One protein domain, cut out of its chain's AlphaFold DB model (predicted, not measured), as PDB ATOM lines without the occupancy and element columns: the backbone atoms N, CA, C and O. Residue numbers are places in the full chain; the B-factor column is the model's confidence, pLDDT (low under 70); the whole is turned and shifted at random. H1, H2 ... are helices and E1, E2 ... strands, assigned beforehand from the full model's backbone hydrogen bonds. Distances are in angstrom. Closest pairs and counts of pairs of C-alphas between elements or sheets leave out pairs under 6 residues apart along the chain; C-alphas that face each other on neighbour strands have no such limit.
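AT A GLANCE: This is residues 6 to 63 of the 65 residues of an uncharacterized protein of Roseibaca ekhonensis (UniProt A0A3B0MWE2). A strongly twisted sheet of three strands, E1, E2 and E3, has the long helix H1 over one face, while the short helix H2 packs on the opposite face near the end of E2. The strands form a meander, each the antiparallel neighbour of the one before, in the order E1, E2, E3. The printed part has 58 residues, with two named helices and then three named strands along it, a mixed class. It is compact, with a radius of gyration of the C-alphas of 10.6 A, and elongated, spanning 30 by 18 by 17 A.

IN THESE COORDINATES: Find C-alpha 6 at (195.628, 169.230, 233.316); from there H1 runs 22.7 A to residue 21. H2 follows at residues 24 to 33, 14.0 A long. E1 is residues 35 to 41, 18.8 A; E2 is residues 44 to 51, 22.0 A. E3, residues 54 to 62, runs 23.8 A to C-alpha 62 at (177.220, 165.434, 231.413) and bends by 52 degrees at residue 58.

HOW THE PARTS SIT: Look first at hairpin E1 and E2, where N 37 and O 48 are 2.8 A apart, then at hairpin E2 and E3, where N 49 and O 56 are 2.8 A apart. H1 is on the sheet at a height of 7.6 A, only just across the strands at 60.1 degrees to E2 on the local plane; its closest C-alphas to E3 are those of Ala 15 and Tyr 56, 4.2 A. H2 is on the opposite face at a height of 9.3 A; its closest C-alphas to E2 are those of Ala 30 and Trp 51, 5.1 A. The helices are close but not clearly touching, C-alphas 19 and 27 being 6.7 A apart, at a steep tilt of 51 degrees, opposite ways. In H1 and H2 every O i to N i+4 pair is within hydrogen-bond range.

THE WHOLE: The two farthest C-alphas, of Ala 6 and Trp 25, are 30.4 A apart. The printed part has no cut, and its four links are tight. No printed residue is under 70 in pLDDT.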
ATOM      1  N   ALA A   6     195.405 167.832 232.951       77.06
ATOM      2  CA  ALA A   6     195.628 169.230 233.316       77.06
ATOM      3  C   ALA A   6     195.560 170.209 232.123       77.06
ATOM      4  O   ALA A   6     194.966 171.277 232.255       77.06
ATOM      5  N   ASP A   7     196.104 169.846 230.955       82.50
ATOM      6  CA  ASP A   7     196.046 170.678 229.742       82.50
ATOM      7  C   ASP A   7     194.600 170.878 229.270       82.50
ATOM      8  O   ASP A   7     194.215 171.958 228.818       82.50
ATOM      9  N   LEU A   8     193.778 169.836 229.414       84.06
ATOM     10  CA  LEU A   8     192.354 169.870 229.089       84.06
ATOM     11  C   LEU A   8     191.580 170.810 230.015       84.06
ATOM     12  O   LEU A   8     190.779 171.608 229.529       84.06
ATOM     13  N   SER A   9     191.857 170.774 231.320       86.06
ATOM     14  CA  SER A   9     191.264 171.707 232.285       86.06
ATOM     15  C   SER A   9     191.592 173.163 231.957       86.06
ATOM     16  O   SER A   9     190.698 174.009 231.969       86.06
ATOM     17  N   ILE A  10     192.852 173.458 231.613       89.06
ATOM     18  CA  ILE A  10     193.284 174.813 231.232       89.06
ATOM     19  C   ILE A  10     192.574 175.260 229.953       89.06
ATOM     20  O   ILE A  10     192.081 176.385 229.883       89.06
ATOM     21  N   LEU A  11     192.469 174.377 228.956       88.69
ATOM     22  CA  LEU A  11     191.776 174.676 227.705       88.69
ATOM     23  C   LEU A  11     190.292 174.987 227.934       88.69
ATOM     24  O   LEU A  11     189.783 175.950 227.365       88.69
ATOM     25  N   ILE A  12     189.602 174.192 228.756       88.88
ATOM     26  CA  ILE A  12     188.184 174.406 229.084       88.88
ATOM     27  C   ILE A  12     188.008 175.739 229.819       88.88
ATOM     28  O   ILE A  12     187.131 176.521 229.455       88.88
ATOM     29  N   LEU A  13     188.869 176.035 230.798       91.00
ATOM     30  CA  LEU A  13     188.809 177.278 231.568       91.00
ATOM     31  C   LEU A  13     189.083 178.516 230.699       91.00
ATOM     32  O   LEU A  13     188.372 179.519 230.794       91.00
ATOM     33  N   ALA A  14     190.082 178.444 229.817       92.19
ATOM     34  CA  ALA A  14     190.362 179.499 228.849       92.19
ATOM     35  C   ALA A  14     189.178 179.698 227.889       92.19
ATOM     36  O   ALA A  14     188.764 180.829 227.634       92.19
ATOM     37  N   ALA A  15     188.590 178.602 227.402       91.38
ATOM     38  CA  ALA A  15     187.441 178.638 226.509       91.38
ATOM     39  C   ALA A  15     186.196 179.263 227.165       91.38
ATOM     40  O   ALA A  15     185.479 180.018 226.503       91.38
ATOM     41  N   ASP A  16     185.945 178.980 228.447       92.38
ATOM     42  CA  ASP A  16     184.866 179.609 229.222       92.38
ATOM     43  C   ASP A  16     185.122 181.105 229.416       92.38
ATOM     44  O   ASP A  16     184.251 181.933 229.150       92.38
ATOM     45  N   THR A  17     186.353 181.472 229.777       93.94
ATOM     46  CA  THR A  17     186.747 182.872 229.986       93.94
ATOM     47  C   THR A  17     186.533 183.698 228.718       93.94
ATOM     48  O   THR A  17     185.873 184.737 228.755       93.94
ATOM     49  N   HIS A  18     187.003 183.207 227.568       92.81
ATOM     50  CA  HIS A  18     186.801 183.876 226.283       92.81
ATOM     51  C   HIS A  18     185.338 183.922 225.859       92.81
ATOM     52  O   HIS A  18     184.912 184.888 225.229       92.81
ATOM     53  N   TRP A  19     184.548 182.899 226.191       91.25
ATOM     54  CA  TRP A  19     183.114 182.939 225.945       91.25
ATOM     55  C   TRP A  19     182.445 184.032 226.775       91.25
ATOM     56  O   TRP A  19     181.684 184.828 226.224       91.25
ATOM     57  N   ARG A  20     182.755 184.122 228.072       91.06
ATOM     58  CA  ARG A  20     182.185 185.123 228.986       91.06
ATOM     59  C   ARG A  20     182.572 186.548 228.602       91.06
ATOM     60  O   ARG A  20     181.692 187.402 228.614       91.06
ATOM     61  N   ASP A  21     183.817 186.761 228.186       93.69
ATOM     62  CA  ASP A  21     184.328 188.054 227.711       93.69
ATOM     63  C   ASP A  21     183.778 188.444 226.322       93.69
ATOM     64  O   ASP A  21     183.546 189.615 226.022       93.69
ATOM     65  N   ALA A  22     183.486 187.463 225.461       90.50
ATOM     66  CA  ALA A  22     182.986 187.727 224.119       90.50
ATOM     67  C   ALA A  22     181.573 188.329 224.098       90.50
ATOM     68  O   ALA A  22     180.620 187.781 224.658       90.50
ATOM     69  N   GLY A  23     181.410 189.397 223.312       93.19
ATOM     70  CA  GLY A  23     180.100 189.929 222.942       93.19
ATOM     71  C   GLY A  23     179.261 188.929 222.134       93.19
ATOM     72  O   GLY A  23     179.781 188.009 221.496       93.19
ATOM     73  N   TRP A  24     177.941 189.128 222.113       90.56
ATOM     74  CA  TRP A  24     176.998 188.165 221.524       90.56
ATOM     75  C   TRP A  24     177.280 187.849 220.040       90.56
ATOM     76  O   TRP A  24     177.215 186.693 219.623       90.56
ATOM     77  N   TRP A  25     177.684 188.856 219.260       92.62
ATOM     78  CA  TRP A  25     178.063 188.692 217.855       92.62
ATOM     79  C   TRP A  25     179.303 187.818 217.680       92.62
ATOM     80  O   TRP A  25     179.368 187.000 216.763       92.62
ATOM     81  N   THR A  26     180.286 187.982 218.564       91.31
ATOM     82  CA  THR A  26     181.510 187.181 218.576       91.31
ATOM     83  C   THR A  26     181.184 185.733 218.910       91.31
ATOM     84  O   THR A  26     181.654 184.839 218.215       91.31
ATOM     85  N   ARG A  27     180.308 185.499 219.893       89.38
ATOM     86  CA  ARG A  27     179.828 184.155 220.243       89.38
ATOM     87  C   ARG A  27     179.141 183.472 219.063       89.38
ATOM     88  O   ARG A  27     179.497 182.348 218.722       89.38
ATOM     89  N   LEU A  28     178.220 184.164 218.390       92.19
ATOM     90  CA  LEU A  28     177.560 183.626 217.198       92.19
ATOM     91  C   LEU A  28     178.552 183.310 216.079       92.19
ATOM     92  O   LEU A  28     178.522 182.214 215.525       92.19
ATOM     93  N   ARG A  29     179.452 184.245 215.755       93.00
ATOM     94  CA  ARG A  29     180.476 184.027 214.724       93.00
ATOM     95  C   ARG A  29     181.384 182.863 215.085       93.00
ATOM     96  O   ARG A  29     181.681 182.056 214.211       93.00
ATOM     97  N   ALA A  30     181.770 182.741 216.350       90.88
ATOM     98  CA  ALA A  30     182.557 181.619 216.820       90.88
ATOM     99  C   ALA A  30     181.803 180.301 216.625       90.88
ATOM    100  O   ALA A  30     182.355 179.393 216.020       90.88
ATOM    101  N   VAL A  31     180.531 180.208 217.022       89.19
ATOM    102  CA  VAL A  31     179.733 178.976 216.873       89.19
ATOM    103  C   VAL A  31     179.461 178.617 215.408       89.19
ATOM    104  O   VAL A  31     179.448 177.429 215.066       89.19
ATOM    105  N   VAL A  32     179.223 179.605 214.542       92.25
ATOM    106  CA  VAL A  32     178.859 179.389 213.129       92.25
ATOM    107  C   VAL A  32     180.088 179.157 212.246       92.25
ATOM    108  O   VAL A  32     180.062 178.265 211.405       92.25
ATOM    109  N   LEU A  33     181.152 179.941 212.433       93.12
ATOM    110  CA  LEU A  33     182.332 179.961 211.557       93.12
ATOM    111  C   LEU A  33     183.558 179.270 212.165       93.12
ATOM    112  O   LEU A  33     184.559 179.079 211.476       93.12
ATOM    113  N   GLY A  34     183.539 178.958 213.459       90.31
ATOM    114  CA  GLY A  34     184.656 178.312 214.136       90.31
ATOM    115  C   GLY A  34     184.663 176.791 213.977       90.31
ATOM    116  O   GLY A  34     183.645 176.149 213.715       90.31
ATOM    117  N   LYS A  35     185.841 176.194 214.168       91.50
ATOM    118  CA  LYS A  35     186.019 174.738 214.167       91.50
ATOM    119  C   LYS A  35     185.526 174.158 215.486       91.50
ATOM    120  O   LYS A  35     186.001 174.553 216.547       91.50
ATOM    121  N   ARG A  36     184.580 173.222 215.428       91.06
ATOM    122  CA  ARG A  36     183.973 172.603 216.613       91.06
ATOM    123  C   ARG A  36     184.775 171.380 217.044       91.06
ATOM    124  O   ARG A  36     185.033 170.492 216.238       91.06
ATOM    125  N   HIS A  37     185.107 171.323 218.323       88.25
ATOM    126  CA  HIS A  37     185.806 170.227 218.972       88.25
ATOM    127  C   HIS A  37     184.948 169.697 220.119       88.25
ATOM    128  O   HIS A  37     184.435 170.458 220.942       88.25
ATOM    129  N   ARG A  38     184.783 168.376 220.160       87.88
ATOM    130  CA  ARG A  38     184.169 167.677 221.287       87.88
ATOM    131  C   ARG A  38     185.291 167.125 222.149       87.88
ATOM    132  O   ARG A  38     186.161 166.422 221.645       87.88
ATOM    133  N   VAL A  39     185.252 167.461 223.425       86.25
ATOM    134  CA  VAL A  39     186.260 167.091 224.407       86.25
ATOM    135  C   VAL A  39     185.552 166.451 225.586       86.25
ATOM    136  O   VAL A  39     184.675 167.062 226.188       86.25
ATOM    137  N   GLU A  40     185.927 165.224 225.917       87.44
ATOM    138  CA  GLU A  40     185.397 164.522 227.082       87.44
ATOM    139  C   GLU A  40     186.409 164.628 228.214       87.44
ATOM    140  O   GLU A  40     187.578 164.275 228.056       87.44
ATOM    141  N   HIS A  41     185.983 165.192 229.340       82.88
ATOM    142  CA  HIS A  41     186.850 165.423 230.485       82.88
ATOM    143  C   HIS A  41     186.035 165.366 231.778       82.88
ATOM    144  O   HIS A  41     184.984 165.995 231.861       82.88
ATOM    145  N   LEU A  42     186.519 164.614 232.775       81.19
ATOM    146  CA  LEU A  42     185.885 164.457 234.097       81.19
ATOM    147  C   LEU A  42     184.413 163.995 234.049       81.19
ATOM    148  O   LEU A  42     183.599 164.444 234.844       81.19
ATOM    149  N   GLY A  43     184.051 163.125 233.102       82.56
ATOM    150  CA  GLY A  43     182.657 162.682 232.934       82.56
ATOM    151  C   GLY A  43     181.737 163.727 232.287       82.56
ATOM    152  O   GLY A  43     180.543 163.486 232.137       82.56
ATOM    153  N   CYS A  44     182.285 164.858 231.840       83.06
ATOM    154  CA  CYS A  44     181.567 165.887 231.099       83.06
ATOM    155  C   CYS A  44     181.981 165.898 229.624       83.06
ATOM    156  O   CYS A  44     183.155 165.769 229.273       83.06
ATOM    157  N   VAL A  45     181.007 166.123 228.748       87.88
ATOM    158  CA  VAL A  45     181.216 166.479 227.348       87.88
ATOM    159  C   VAL A  45     181.264 167.999 227.234       87.88
ATOM    160  O   VAL A  45     180.260 168.696 227.369       87.88
ATOM    161  N   ASN A  46     182.440 168.513 226.905       89.00
ATOM    162  CA  ASN A  46     182.680 169.913 226.601       89.00
ATOM    163  C   ASN A  46     182.698 170.096 225.083       89.00
ATOM    164  O   ASN A  46     183.422 169.403 224.362       89.00
ATOM    165  N   ARG A  47     181.910 171.037 224.567       90.00
ATOM    166  CA  ARG A  47     181.984 171.454 223.164       90.00
ATOM    167  C   ARG A  47     182.664 172.809 223.091       90.00
ATOM    168  O   ARG A  47     182.092 173.841 223.447       90.00
ATOM    169  N   ILE A  48     183.886 172.788 222.581       91.44
ATOM    170  CA  ILE A  48     184.730 173.963 222.412       91.44
ATOM    171  C   ILE A  48     184.750 174.306 220.930       91.44
ATOM    172  O   ILE A  48     184.879 173.430 220.080       91.44
ATOM    173  N   THR A  49     184.620 175.581 220.603       93.56
ATOM    174  CA  THR A  49     184.712 176.061 219.229       93.56
ATOM    175  C   THR A  49     185.921 176.971 219.100       93.56
ATOM    176  O   THR A  49     186.059 177.915 219.865       93.56
ATOM    177  N   ILE A  50     186.810 176.693 218.151       92.06
ATOM    178  CA  ILE A  50     188.004 177.500 217.908       92.06
ATOM    179  C   ILE A  50     187.713 178.459 216.758       92.06
ATOM    180  O   ILE A  50     187.494 178.032 215.621       92.06
ATOM    181  N   TRP A  51     187.729 179.760 217.037       92.56
ATOM    182  CA  TRP A  51     187.507 180.807 216.044       92.56
ATOM    183  C   TRP A  51     188.647 181.821 216.088       92.56
ATOM    184  O   TRP A  51     188.990 182.337 217.146       92.56
ATOM    185  N   ARG A  52     189.281 182.064 214.931       90.44
ATOM    186  CA  ARG A  52     190.491 182.903 214.799       90.44
ATOM    187  C   ARG A  52     191.635 182.525 215.764       90.44
ATOM    188  O   ARG A  52     192.379 183.393 216.199       90.44
ATOM    189  N   GLY A  53     191.775 181.238 216.087       88.81
ATOM    190  CA  GLY A  53     192.803 180.736 217.009       88.81
ATOM    191  C   GLY A  53     192.447 180.855 218.496       88.81
ATOM    192  O   GLY A  53     193.234 180.424 219.329       88.81
ATOM    193  N   VAL A  54     191.264 181.380 218.829       90.81
ATOM    194  CA  VAL A  54     190.782 181.519 220.209       90.81
ATOM    195  C   VAL A  54     189.745 180.429 220.507       90.81
ATOM    196  O   VAL A  54     188.837 180.231 219.690       90.81
ATOM    197  N   PRO A  55     189.861 179.693 221.627       92.94
ATOM    198  CA  PRO A  55     188.877 178.697 222.025       92.94
ATOM    199  C   PRO A  55     187.681 179.356 222.725       92.94
ATOM    200  O   PRO A  55     187.840 180.281 223.514       92.94
ATOM    201  N   TYR A  56     186.483 178.848 222.458       93.06
ATOM    202  CA  TYR A  56     185.221 179.334 223.013       93.06
ATOM    203  C   TYR A  56     184.377 178.160 223.506       93.06
ATOM    204  O   TYR A  56     184.035 177.273 222.719       93.06
ATOM    205  N   LEU A  57     184.026 178.137 224.791       91.44
ATOM    206  CA  LEU A  57     183.187 177.086 225.362       91.44
ATOM    207  C   LEU A  57     181.720 177.427 225.097       91.44
ATOM    208  O   LEU A  57     181.180 178.349 225.698       91.44
ATOM    209  N   TRP A  58     181.075 176.703 224.181       87.44
ATOM    210  CA  TRP A  58     179.683 177.002 223.819       87.44
ATOM    211  C   TRP A  58     178.679 176.117 224.562       87.44
ATOM    212  O   TRP A  58     177.531 176.512 224.748       87.44
ATOM    213  N   TRP A  59     179.097 174.912 224.957       89.06
ATOM    214  CA  TRP A  59     178.237 173.963 225.650       89.06
ATOM    215  C   TRP A  59     179.054 173.030 226.539       89.06
ATOM    216  O   TRP A  59     180.082 172.498 226.114       89.06
ATOM    217  N   ILE A  60     178.551 172.808 227.748       87.88
ATOM    218  CA  ILE A  60     179.017 171.790 228.682       87.88
ATOM    219  C   ILE A  60     177.811 170.943 229.073       87.88
ATOM    220  O   ILE A  60     176.733 171.472 229.345       87.88
ATOM    221  N   GLY A  61     177.980 169.631 229.064       86.50
ATOM    222  CA  GLY A  61     176.956 168.711 229.528       86.50
ATOM    223  C   GLY A  61     177.575 167.444 230.075       86.50
ATOM    224  O   GLY A  61     178.748 167.161 229.851       86.50
ATOM    225  N   GLU A  62     176.782 166.684 230.807       84.00
ATOM    226  CA  GLU A  62     177.220 165.434 231.413       84.00
ATOM    227  C   GLU A  62     177.239 164.310 230.366       84.00
ATOM    228  O   GLU A  62     176.379 164.254 229.478       84.00
ATOM    229  N   VAL A  63     178.232 163.419 230.439       77.38
ATOM    230  CA  VAL A  63     178.214 162.168 229.674       77.38
ATOM    231  C   VAL A  63     177.145 161.294 230.323       77.38
ATOM    232  O   VAL A  63     177.379 160.676 231.356       77.38
TER     233      VAL A  63